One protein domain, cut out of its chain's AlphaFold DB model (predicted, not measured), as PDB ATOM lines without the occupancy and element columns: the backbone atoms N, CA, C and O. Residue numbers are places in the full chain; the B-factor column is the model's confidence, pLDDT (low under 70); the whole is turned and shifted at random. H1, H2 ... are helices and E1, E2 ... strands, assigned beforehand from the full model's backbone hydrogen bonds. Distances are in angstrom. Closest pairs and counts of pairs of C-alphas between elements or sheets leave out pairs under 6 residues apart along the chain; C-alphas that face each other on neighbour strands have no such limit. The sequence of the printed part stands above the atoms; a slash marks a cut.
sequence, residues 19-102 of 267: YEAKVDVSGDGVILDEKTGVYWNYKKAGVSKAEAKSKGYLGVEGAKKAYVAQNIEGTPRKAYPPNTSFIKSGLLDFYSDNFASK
ATOM      1  N   TYR A  19     -10.047  26.182 -41.907       82.12
ATOM      2  CA  TYR A  19     -11.492  26.073 -42.065       82.12
ATOM      3  C   TYR A  19     -11.924  25.092 -43.154       82.12
ATOM      4  O   TYR A  19     -13.088  24.716 -43.208       82.12
ATOM      5  N   GLU A  20     -11.015  24.640 -44.016       85.69
ATOM      6  CA  GLU A  20     -11.323  23.635 -45.031       85.69
ATOM      7  C   GLU A  20     -11.352  22.222 -44.440       85.69
ATOM      8  O   GLU A  20     -12.008  21.337 -44.996       85.69
ATOM      9  N   ALA A  21     -10.688  22.017 -43.298       91.75
ATOM     10  CA  ALA A  21     -10.580  20.724 -42.645       91.75
ATOM     11  C   ALA A  21     -11.954  20.224 -42.183       91.75
ATOM     12  O   ALA A  21     -12.595  20.830 -41.319       91.75
ATOM     13  N   LYS A  22     -12.380  19.088 -42.746       96.56
ATOM     14  CA  LYS A  22     -13.565  18.357 -42.294       96.56
ATOM     15  C   LYS A  22     -13.316  17.770 -40.908       96.56
ATOM     16  O   LYS A  22     -12.207  17.330 -40.608       96.56
ATOM     17  N   VAL A  23     -14.351  17.752 -40.080       96.88
ATOM     18  CA  VAL A  23     -14.297  17.213 -38.718       96.88
ATOM     19  C   VAL A  23     -15.291  16.064 -38.603       96.88
ATOM     20  O   VAL A  23     -16.426  16.180 -39.057       96.88
ATOM     21  N   ASP A  24     -14.871  14.957 -37.994       96.44
ATOM     22  CA  ASP A  24     -15.783  13.867 -37.655       96.44
ATOM     23  C   ASP A  24     -16.675  14.270 -36.471       96.44
ATOM     24  O   ASP A  24     -16.195  14.664 -35.406       96.44
ATOM     25  N   VAL A  25     -17.986  14.180 -36.679       97.25
ATOM     26  CA  VAL A  25     -19.026  14.539 -35.704       97.25
ATOM     27  C   VAL A  25     -19.851  13.330 -35.259       97.25
ATOM     28  O   VAL A  25     -20.851  13.502 -34.570       97.25
ATOM     29  N   SER A  26     -19.432  12.110 -35.613       96.62
ATOM     30  CA  SER A  26     -20.086  10.855 -35.206       96.62
ATOM     31  C   SER A  26     -19.807  10.447 -33.751       96.62
ATOM     32  O   SER A  26     -20.363   9.467 -33.258       96.62
ATOM     33  N   GLY A  27     -18.956  11.204 -33.050       94.50
ATOM     34  CA  GLY A  27     -18.566  10.924 -31.673       94.50
ATOM     35  C   GLY A  27     -19.737  10.924 -30.684       94.50
ATOM     36  O   GLY A  27     -20.673  11.721 -30.773       94.50
ATOM     37  N   ASP A  28     -19.648  10.057 -29.675       96.56
ATOM     38  CA  ASP A  28     -20.652   9.960 -28.618       96.56
ATOM     39  C   ASP A  28     -20.865  11.307 -27.899       96.56
ATOM     40  O   ASP A  28     -19.925  11.991 -27.483       96.56
ATOM     41  N   GLY A  29     -22.133  11.691 -27.751       96.06
ATOM     42  CA  GLY A  29     -22.533  12.954 -27.139       96.06
ATOM     43  C   GLY A  29     -22.408  14.188 -28.038       96.06
ATOM     44  O   GLY A  29     -22.691  15.284 -27.559       96.06
ATOM     45  N   VAL A  30     -22.007  14.055 -29.307       98.00
ATOM     46  CA  VAL A  30     -21.991  15.175 -30.262       98.00
ATOM     47  C   VAL A  30     -23.394  15.415 -30.818       98.00
ATOM     48  O   VAL A  30     -24.084  14.485 -31.235       98.00
ATOM     49  N   ILE A  31     -23.835  16.672 -30.800       97.50
ATOM     50  CA  ILE A  31     -25.113  17.118 -31.364       97.50
ATOM     51  C   ILE A  31     -24.914  18.396 -32.181       97.50
ATOM     52  O   ILE A  31     -23.982  19.158 -31.919       97.50
ATOM     53  N   LEU A  32     -25.808  18.624 -33.144       97.25
ATOM     54  CA  LEU A  32     -25.917  19.880 -33.881       97.25
ATOM     55  C   LEU A  32     -26.900  20.812 -33.164       97.25
ATOM     56  O   LEU A  32     -28.026  20.420 -32.859       97.25
ATOM     57  N   ASP A  33     -26.471  22.040 -32.899       95.56
ATOM     58  CA  ASP A  33     -27.367  23.152 -32.597       95.56
ATOM     59  C   ASP A  33     -27.741  23.854 -33.908       95.56
ATOM     60  O   ASP A  33     -26.965  24.650 -34.435       95.56
ATOM     61  N   GLU A  34     -28.926  23.547 -34.438       93.94
ATOM     62  CA  GLU A  34     -29.413  24.053 -35.733       93.94
ATOM     63  C   GLU A  34     -29.440  25.582 -35.809       93.94
ATOM     64  O   GLU A  34     -29.229  26.161 -36.872       93.94
ATOM     65  N   LYS A  35     -29.654  26.262 -34.675       90.06
ATOM     66  CA  LYS A  35     -29.722  27.726 -34.638       90.06
ATOM     67  C   LYS A  35     -28.370  28.370 -34.933       90.06
ATOM     68  O   LYS A  35     -28.312  29.436 -35.535       90.06
ATOM     69  N   THR A  36     -27.292  27.754 -34.460       91.25
ATOM     70  CA  THR A  36     -25.927  28.292 -34.568       91.25
ATOM     71  C   THR A  36     -25.097  27.565 -35.624       91.25
ATOM     72  O   THR A  36     -24.026  28.036 -36.012       91.25
ATOM     73  N   GLY A  37     -25.571  26.407 -36.089       94.69
ATOM     74  CA  GLY A  37     -24.832  25.479 -36.937       94.69
ATOM     75  C   GLY A  37     -23.673  24.795 -36.209       94.69
ATOM     76  O   GLY A  37     -22.790  24.243 -36.858       94.69
ATOM     77  N   VAL A  38     -23.611  24.841 -34.878       96.00
ATOM     78  CA  VAL A  38     -22.468  24.323 -34.119       96.00
ATOM     79  C   VAL A  38     -22.658  22.848 -33.790       96.00
ATOM     80  O   VAL A  38     -23.638  22.463 -33.155       96.00
ATOM     81  N   TYR A  39     -21.663  22.033 -34.128       97.06
ATOM     82  CA  TYR A  39     -21.493  20.712 -33.539       97.06
ATOM     83  C   TYR A  39     -20.727  20.836 -32.226       97.06
ATOM     84  O   TYR A  39     -19.619  21.380 -32.185       97.06
ATOM     85  N   TRP A  40     -21.290  20.304 -31.148       97.06
ATOM     86  CA  TRP A  40     -20.679  20.338 -29.822       97.06
ATOM     87  C   TRP A  40     -21.034  19.094 -29.015       97.06
ATOM     88  O   TRP A  40     -22.030  18.419 -29.276       97.06
ATOM     89  N   ASN A  41     -20.190  18.761 -28.041       97.56
ATOM     90  CA  ASN A  41     -20.343  17.560 -27.232       97.56
ATOM     91  C   ASN A  41     -20.998  17.878 -25.878       97.56
ATOM     92  O   ASN A  41     -20.333  18.323 -24.941       97.56
ATOM     93  N   TYR A  42     -22.295  17.609 -25.741       96.88
ATOM     94  CA  TYR A  42     -23.031  17.953 -24.521       96.88
ATOM     95  C   TYR A  42     -22.544  17.179 -23.283       96.88
ATOM     96  O   TYR A  42     -22.588  17.708 -22.173       96.88
ATOM     97  N   LYS A  43     -22.017  15.956 -23.465       96.56
ATOM     98  CA  LYS A  43     -21.431  15.159 -22.373       96.56
ATOM     99  C   LYS A  43     -20.159  15.816 -21.840       96.56
ATOM    100  O   LYS A  43     -19.993  15.920 -20.631       96.56
ATOM    101  N   LYS A  44     -19.296  16.327 -22.727       96.06
ATOM    102  CA  LYS A  44     -18.103  17.110 -22.340       96.06
ATOM    103  C   LYS A  44     -18.460  18.438 -21.673       96.06
ATOM    104  O   LYS A  44     -17.686  18.923 -20.858       96.06
ATOM    105  N   ALA A  45     -19.610  19.015 -22.016       94.88
ATOM    106  CA  ALA A  45     -20.144  20.193 -21.339       94.88
ATOM    107  C   ALA A  45     -20.801  19.872 -19.980       94.88
ATOM    108  O   ALA A  45     -21.171  20.795 -19.265       94.88
ATOM    109  N   GLY A  46     -20.937  18.593 -19.607       95.56
ATOM    110  CA  GLY A  46     -21.476  18.181 -18.310       95.56
ATOM    111  C   GLY A  46     -22.994  18.321 -18.168       95.56
ATOM    112  O   GLY A  46     -23.492  18.299 -17.048       95.56
ATOM    113  N   VAL A  47     -23.735  18.454 -19.274       96.81
ATOM    114  CA  VAL A  47     -25.201  18.619 -19.259       96.81
ATOM    115  C   VAL A  47     -25.924  17.389 -19.802       96.81
ATOM    116  O   VAL A  47     -25.347  16.552 -20.497       96.81
ATOM    117  N   SER A  48     -27.219  17.266 -19.507       97.12
ATOM    118  CA  SER A  48     -28.055  16.212 -20.095       97.12
ATOM    119  C   SER A  48     -28.389  16.507 -21.565       97.12
ATOM    120  O   SER A  48     -28.402  17.658 -22.001       97.12
ATOM    121  N   LYS A  49     -28.745  15.476 -22.347       96.25
ATOM    122  CA  LYS A  49     -29.192  15.664 -23.743       96.25
ATOM    123  C   LYS A  49     -30.461  16.522 -23.839       96.25
ATOM    124  O   LYS A  49     -30.616  17.275 -24.797       96.25
ATOM    125  N   ALA A  50     -31.365  16.393 -22.867       96.69
ATOM    126  CA  ALA A  50     -32.596  17.179 -22.805       96.69
ATOM    127  C   ALA A  50     -32.293  18.665 -22.567       96.69
ATOM    128  O   ALA A  50     -32.801  19.522 -23.287       96.69
ATOM    129  N   GLU A  51     -31.399  18.960 -21.622       96.25
ATOM    130  CA  GLU A  51     -30.932  20.322 -21.360       96.25
ATOM    131  C   GLU A  51     -30.210  20.918 -22.571       96.25
ATOM    132  O   GLU A  51     -30.511  22.040 -22.969       96.25
ATOM    133  N   ALA A  52     -29.321  20.148 -23.203       95.81
ATOM    134  CA  ALA A  52     -28.573  20.579 -24.378       95.81
ATOM    135  C   ALA A  52     -29.487  20.960 -25.554       95.81
ATOM    136  O   ALA A  52     -29.262  21.980 -26.202       95.81
ATOM    137  N   LYS A  53     -30.548  20.178 -25.802       95.19
ATOM    138  CA  LYS A  53     -31.556  20.486 -26.830       95.19
ATOM    139  C   LYS A  53     -32.408  21.709 -26.491       95.19
ATOM    140  O   LYS A  53     -32.806  22.425 -27.397       95.19
ATOM    141  N   SER A  54     -32.706  21.921 -25.209       96.31
ATOM    142  CA  SER A  54     -33.545  23.034 -24.751       96.31
ATOM    143  C   SER A  54     -32.791  24.369 -24.759       96.31
ATOM    144  O   SER A  54     -33.296  25.370 -25.260       96.31
ATOM    145  N   LYS A  55     -31.557  24.385 -24.240       95.06
ATOM    146  CA  LYS A  55     -30.745  25.602 -24.094       95.06
ATOM    147  C   LYS A  55     -29.909  25.941 -25.337       95.06
ATOM    148  O   LYS A  55     -29.573  27.108 -25.532       95.06
ATOM    149  N   GLY A  56     -29.568  24.953 -26.167       94.75
ATOM    150  CA  GLY A  56     -28.657  25.123 -27.305       94.75
ATOM    151  C   GLY A  56     -27.205  25.391 -26.883       94.75
ATOM    152  O   GLY A  56     -26.892  25.481 -25.695       94.75
ATOM    153  N   TYR A  57     -26.300  25.537 -27.855       94.88
ATOM    154  CA  TYR A  57     -24.865  25.712 -27.591       94.88
ATOM    155  C   TYR A  57     -24.581  26.998 -26.801       94.88
ATOM    156  O   TYR A  57     -23.833  26.983 -25.826       94.88
ATOM    157  N   LEU A  58     -25.208  28.114 -27.186       92.12
ATOM    158  CA  LEU A  58     -24.992  29.412 -26.531       92.12
ATOM    159  C   LEU A  58     -25.683  29.530 -25.163       92.12
ATOM    160  O   LEU A  58     -25.360  30.436 -24.402       92.12
ATOM    161  N   GLY A  59     -26.638  28.655 -24.845       92.25
ATOM    162  CA  GLY A  59     -27.346  28.675 -23.563       92.25
ATOM    163  C   GLY A  59     -26.699  27.817 -22.475       92.25
ATOM    164  O   GLY A  59     -27.174  27.829 -21.340       92.25
ATOM    165  N   VAL A  60     -25.646  27.060 -22.801       93.06
ATOM    166  CA  VAL A  60     -24.980  26.143 -21.868       93.06
ATOM    167  C   VAL A  60     -23.612  26.679 -21.458       93.06
ATOM    168  O   VAL A  60     -22.716  26.891 -22.278       93.06
ATOM    169  N   GLU A  61     -23.430  26.865 -20.152       89.88
ATOM    170  CA  GLU A  61     -22.140  27.235 -19.583       89.88
ATOM    171  C   GLU A  61     -21.096  26.144 -19.870       89.88
ATOM    172  O   GLU A  61     -21.362  24.951 -19.768       89.88
ATOM    173  N   GLY A  62     -19.896  26.542 -20.296       86.75
ATOM    174  CA  GLY A  62     -18.830  25.596 -20.636       86.75
ATOM    175  C   GLY A  62     -18.946  24.933 -22.017       86.75
ATOM    176  O   GLY A  62     -17.959  24.342 -22.460       86.75
ATOM    177  N   ALA A  63     -20.049  25.113 -22.759       92.56
ATOM    178  CA  ALA A  63     -20.232  24.545 -24.104       92.56
ATOM    179  C   ALA A  63     -19.106  24.922 -25.079       92.56
ATOM    180  O   ALA A  63     -18.695  24.104 -25.900       92.56
ATOM    181  N   LYS A  64     -18.506  26.110 -24.918       92.69
ATOM    182  CA  LYS A  64     -17.334  26.549 -25.693       92.69
ATOM    183  C   LYS A  64     -16.158  25.570 -25.633       92.69
ATOM    184  O   LYS A  64     -15.496  25.346 -26.641       92.69
ATOM    185  N   LYS A  65     -15.894  24.971 -24.466       93.38
ATOM    186  CA  LYS A  65     -14.826  23.965 -24.296       93.38
ATOM    187  C   LYS A  65     -15.188  22.626 -24.944       93.38
ATOM    188  O   LYS A  65     -14.308  21.807 -25.189       93.38
ATOM    189  N   ALA A  66     -16.473  22.417 -25.214       95.44
ATOM    190  CA  ALA A  66     -17.024  21.229 -25.840       95.44
ATOM    191  C   ALA A  66     -17.342  21.414 -27.336       95.44
ATOM    192  O   ALA A  66     -17.938  20.521 -27.937       95.44
ATOM    193  N   TYR A  67     -16.958  22.543 -27.935       95.88
ATOM    194  CA  TYR A  67     -17.074  22.782 -29.371       95.88
ATOM    195  C   TYR A  67     -16.324  21.708 -30.174       95.88
ATOM    196  O   TYR A  67     -15.211  21.316 -29.814       95.88
ATOM    197  N   VAL A  68     -16.929  21.244 -31.270       96.19
ATOM    198  CA  VAL A  68     -16.359  20.228 -32.165       96.19
ATOM    199  C   VAL A  68     -16.137  20.802 -33.561       96.19
ATOM    200  O   VAL A  68     -15.018  20.751 -34.069       96.19
ATOM    201  N   ALA A  69     -17.183  21.350 -34.182       96.12
ATOM    202  CA  ALA A  69     -17.140  21.832 -35.561       96.12
ATOM    203  C   ALA A  69     -18.234  22.873 -35.833       96.12
ATOM    204  O   ALA A  69     -19.189  23.007 -35.071       96.12
ATOM    205  N   GLN A  70     -18.112  23.583 -36.949       95.94
ATOM    206  CA  GLN A  70     -19.164  24.411 -37.525       95.94
ATOM    207  C   GLN A  70     -19.720  23.690 -38.749       95.94
ATOM    208  O   GLN A  70     -18.964  23.211 -39.592       95.94
ATOM    209  N   ASN A  71     -21.037  23.629 -38.863       95.38
ATOM    210  CA  ASN A  71     -21.710  23.252 -40.088       95.38
ATOM    211  C   ASN A  71     -21.544  24.385 -41.110       95.38
ATOM    212  O   ASN A  71     -22.054  25.489 -40.906       95.38
ATOM    213  N   ILE A  72     -20.810  24.114 -42.186       92.88
ATOM    214  CA  ILE A  72     -20.617  25.017 -43.319       92.88
ATOM    215  C   ILE A  72     -21.181  24.294 -44.539       92.88
ATOM    216  O   ILE A  72     -20.576  23.337 -45.024       92.88
ATOM    217  N   GLU A  73     -22.364  24.723 -44.985       91.25
ATOM    218  CA  GLU A  73     -23.059  24.164 -46.157       91.25
ATOM    219  C   GLU A  73     -23.272  22.639 -46.062       91.25
ATOM    220  O   GLU A  73     -22.990  21.880 -46.987       91.25
ATOM    221  N   GLY A  74     -23.711  22.158 -44.895       93.81
ATOM    222  CA  GLY A  74     -23.937  20.730 -44.637       93.81
ATOM    223  C   GLY A  74     -22.662  19.935 -44.335       93.81
ATOM    224  O   GLY A  74     -22.738  18.743 -44.043       93.81
ATOM    225  N   THR A  75     -21.487  20.568 -44.387       95.44
ATOM    226  CA  THR A  75     -20.209  19.928 -44.072       95.44
ATOM    227  C   THR A  75     -19.709  20.383 -42.701       95.44
ATOM    228  O   THR A  75     -19.450  21.575 -42.515       95.44
ATOM    229  N   PRO A  76     -19.479  19.467 -41.743       96.69
ATOM    230  CA  PRO A  76     -18.819  19.805 -40.492       96.69
ATOM    231  C   PRO A  76     -17.352  20.151 -40.749       96.69
ATOM    232  O   PRO A  76     -16.566  19.312 -41.198       96.69
ATOM    233  N   ARG A  77     -16.974  21.396 -40.469       95.69
ATOM    234  CA  ARG A  77     -15.623  21.915 -40.671       95.69
ATOM    235  C   ARG A  77     -15.081  22.554 -39.403       95.69
ATOM    236  O   ARG A  77     -15.827  22.999 -38.531       95.69
ATOM    237  N   LYS A  78     -13.758  22.607 -39.291       93.19
ATOM    238  CA  LYS A  78     -13.093  23.305 -38.192       93.19
ATOM    239  C   LYS A  78     -13.374  24.806 -38.313       93.19
ATOM    240  O   LYS A  78     -13.138  25.385 -39.359       93.19
ATOM    241  N   ALA A  79     -13.828  25.461 -37.253       91.81
ATOM    242  CA  ALA A  79     -13.945  26.918 -37.218       91.81
ATOM    243  C   ALA A  79     -13.582  27.452 -35.829       91.81
ATOM    244  O   ALA A  79     -13.208  26.687 -34.932       91.81
ATOM    245  N   TYR A  80     -13.643  28.772 -35.652       89.44
ATOM    246  CA  TYR A  80     -13.484  29.356 -34.326       89.44
ATOM    247  C   TYR A  80     -14.733  29.077 -33.487       89.44
ATOM    248  O   TYR A  80     -15.842  29.257 -33.984       89.44
ATOM    249  N   PRO A  81     -14.579  28.651 -32.222       90.94
ATOM    250  CA  PRO A  81     -15.720  28.369 -31.370       90.94
ATOM    251  C   PRO A  81     -16.470  29.674 -31.050       90.94
ATOM    252  O   PRO A  81     -15.863  30.582 -30.458       90.94
ATOM    253  N   PRO A  82     -17.771  29.773 -31.381       89.00
ATOM    254  CA  PRO A  82     -18.575  30.928 -31.008       89.00
ATOM    255  C   PRO A  82     -18.643  31.118 -29.489       89.00
ATOM    256  O   PRO A  82     -18.406  30.193 -28.702       89.00
ATOM    257  N   ASN A  83     -18.961  32.342 -29.075       80.88
ATOM    258  CA  ASN A  83     -19.116  32.747 -27.685       80.88
ATOM    259  C   ASN A  83     -20.438  33.495 -27.472       80.88
ATOM    260  O   ASN A  83     -21.001  34.099 -28.374       80.88
ATOM    261  N   THR A  84     -20.933  33.463 -26.241       68.56
ATOM    262  CA  THR A  84     -22.272  33.952 -25.901       68.56
ATOM    263  C   THR A  84     -22.419  35.472 -25.942       68.56
ATOM    264  O   THR A  84     -23.546  35.959 -25.944       68.56
ATOM    265  N   SER A  85     -21.319  36.232 -25.986       69.81
ATOM    266  CA  SER A  85     -21.357  37.692 -25.869       69.81
ATOM    267  C   SER A  85     -21.335  38.433 -27.203       69.81
ATOM    268  O   SER A  85     -21.997  39.461 -27.305       69.81
ATOM    269  N   PHE A  86     -20.617  37.949 -28.223       73.69
ATOM    270  CA  PHE A  86     -20.454  38.702 -29.476       73.69
ATOM    271  C   PHE A  86     -20.516  37.874 -30.753       73.69
ATOM    272  O   PHE A  86     -21.042  38.373 -31.738       73.69
ATOM    273  N   ILE A  87     -19.980  36.652 -30.747       82.88
ATOM    274  CA  ILE A  87     -19.854  35.828 -31.955       82.88
ATOM    275  C   ILE A  87     -20.764  34.622 -31.795       82.88
ATOM    276  O   ILE A  87     -20.426  33.693 -31.060       82.88
ATOM    277  N   LYS A  88     -21.926  34.636 -32.448       83.50
ATOM    278  CA  LYS A  88     -22.979  33.636 -32.195       83.50
ATOM    279  C   LYS A  88     -22.855  32.384 -33.063       83.50
ATOM    280  O   LYS A  88     -23.523  31.390 -32.789       83.50
ATOM    281  N   SER A  89     -21.972  32.407 -34.057       84.44
ATOM    282  CA  SER A  89     -21.676  31.282 -34.945       84.44
ATOM    283  C   SER A  89     -20.167  31.121 -35.168       84.44
ATOM    284  O   SER A  89     -19.384  32.011 -34.858       84.44
ATOM    285  N   GLY A  90     -19.723  29.990 -35.715       85.19
ATOM    286  CA  GLY A  90     -18.345  29.829 -36.193       85.19
ATOM    287  C   GLY A  90     -18.052  30.570 -37.507       85.19
ATOM    288  O   GLY A  90     -17.015  30.313 -38.118       85.19
ATOM    289  N   LEU A  91     -18.966  31.431 -37.967       85.69
ATOM    290  CA  LEU A  91     -18.881  32.205 -39.203       85.69
ATOM    291  C   LEU A  91     -18.577  33.683 -38.906       85.69
ATOM    292  O   LEU A  91     -18.474  34.109 -37.757       85.69
ATOM    293  N   LEU A  92     -18.407  34.466 -39.971       84.88
ATOM    294  CA  LEU A  92     -18.317  35.918 -39.880       84.88
ATOM    295  C   LEU A  92     -19.725  36.513 -39.737       84.88
ATOM    296  O   LEU A  92     -20.548  36.382 -40.643       84.88
ATOM    297  N   ASP A  93     -19.980  37.200 -38.627       83.69
ATOM    298  CA  ASP A  93     -21.259  37.862 -38.376       83.69
ATOM    299  C   ASP A  93     -21.308  39.213 -39.123       83.69
ATOM    300  O   ASP A  93     -20.636  40.173 -38.748       83.69
ATOM    301  N   PHE A  94     -22.114  39.300 -40.187       87.50
ATOM    302  CA  PHE A  94     -22.430  40.579 -40.844       87.50
ATOM    303  C   PHE A  94     -23.602  41.316 -40.182       87.50
ATOM    304  O   PHE A  94     -23.714  42.535 -40.305       87.50
ATOM    305  N   TYR A  95     -24.478  40.576 -39.498       89.75
ATOM    306  CA  TYR A  95     -25.619  41.105 -38.760       89.75
ATOM    307  C   TYR A  95     -25.366  40.978 -37.257       89.75
ATOM    308  O   TYR A  95     -25.075  39.892 -36.758       89.75
ATOM    309  N   SER A  96     -25.504  42.080 -36.527       88.56
ATOM    310  CA  SER A  96     -25.270  42.158 -35.088       88.56
ATOM    311  C   SER A  96     -26.574  42.370 -34.325       88.56
ATOM    312  O   SER A  96     -27.069  43.492 -34.192       88.56
ATOM    313  N   ASP A  97     -27.087  41.292 -33.726       87.06
ATOM    314  CA  ASP A  97     -28.212  41.360 -32.781       87.06
ATOM    315  C   ASP A  97     -27.919  42.308 -31.608       87.06
ATOM    316  O   ASP A  97     -28.818  42.960 -31.090       87.06
ATOM    317  N   ASN A  98     -26.651  42.388 -31.189       86.12
ATOM    318  CA  ASN A  98     -26.215  43.249 -30.093       86.12
ATOM    319  C   ASN A  98     -26.355  44.737 -30.435       86.12
ATOM    320  O   ASN A  98     -26.553  45.562 -29.542       86.12
ATOM    321  N   PHE A  99     -26.199  45.087 -31.714       90.62
ATOM    322  CA  PHE A  99     -26.424  46.445 -32.201       90.62
ATOM    323  C   PHE A  99     -27.923  46.693 -32.346       90.62
ATOM    324  O   PHE A  99     -28.412  47.679 -31.794       90.62
ATOM    325  N   ALA A 100     -28.659  45.756 -32.960       91.88
ATOM    326  CA  ALA A 100     -30.116  45.826 -33.084       91.88
ATOM    327  C   ALA A 100     -30.801  46.051 -31.726       91.88
ATOM    328  O   ALA A 100     -31.609  46.966 -31.578       91.88
ATOM    329  N   SER A 101     -30.425  45.278 -30.700       91.50
ATOM    330  CA  SER A 101     -31.006  45.372 -29.355       91.50
ATOM    331  C   SER A 101     -30.713  46.696 -28.647       91.50
ATOM    332  O   SER A 101     -31.354  47.013 -27.650       91.50
ATOM    333  N   LYS A 102     -29.717  47.449 -29.122       91.25
ATOM    334  CA  LYS A 102     -29.326  48.770 -28.609       91.25
ATOM    335  C   LYS A 102     -29.804  49.915 -29.511       91.25
ATOM    336  O   LYS A 102     -29.431  51.058 -29.271       91.25
TER     337      LYS A 102
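Overview. This is residues 19 to 102 of the 267 residues of the protein "Putative thiosulfide reductase/anaerobic DMSO reductase" of endosymbiont of Tevnia jerichonana (vent Tica) (UniProt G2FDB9). There is little regular structure here: two strand hairpins, E1-E2 and E3-E4, join in a small twisted sheet, H1 lies near its E1 edge, and a long loop leads away to H3. The 84 printed residues hold E1 E2 H1 H2 E3 E4 H3 along the chain, with 32 in named elements, class mixed. Sheet order is E1 - E2 - E3 - E4, all antiparallel. The whole is compact, radius of gyration of the C-alphas 12.5 A, spanning 39 by 30 by 18 A.

Arrangement. Look at hairpin E1, residues 30 to 33, and E2, residues 38 to 41: N 31 and O 40 are 2.9 A apart. H1, residues 49 to 55, is on the sheet; its O i to N i+4 pairs are within hydrogen-bond range. H2, residues 63 to 66, only grazes the sheet. E3, residues 67 to 72, has N 68 2.8 A from O 39, and in its hairpin with E4, residues 75 to 77, N 70 is 2.8 A from O 77. H3, residues 97 to 100, is not on the sheet.

Along the chain. Find C-alpha 30 at (-21.991, 15.175, -30.262), where E1 begins; E3 runs 14.6 A from first to last C-alpha and H1 10.1 A, and H3 ends at C-alpha 100 at (-30.116, 45.826, -33.084).

Size, cuts and confidence. The printed part has no cut; E4 to H3 is a long link, and pLDDT is under 70 at residues 84 to 85.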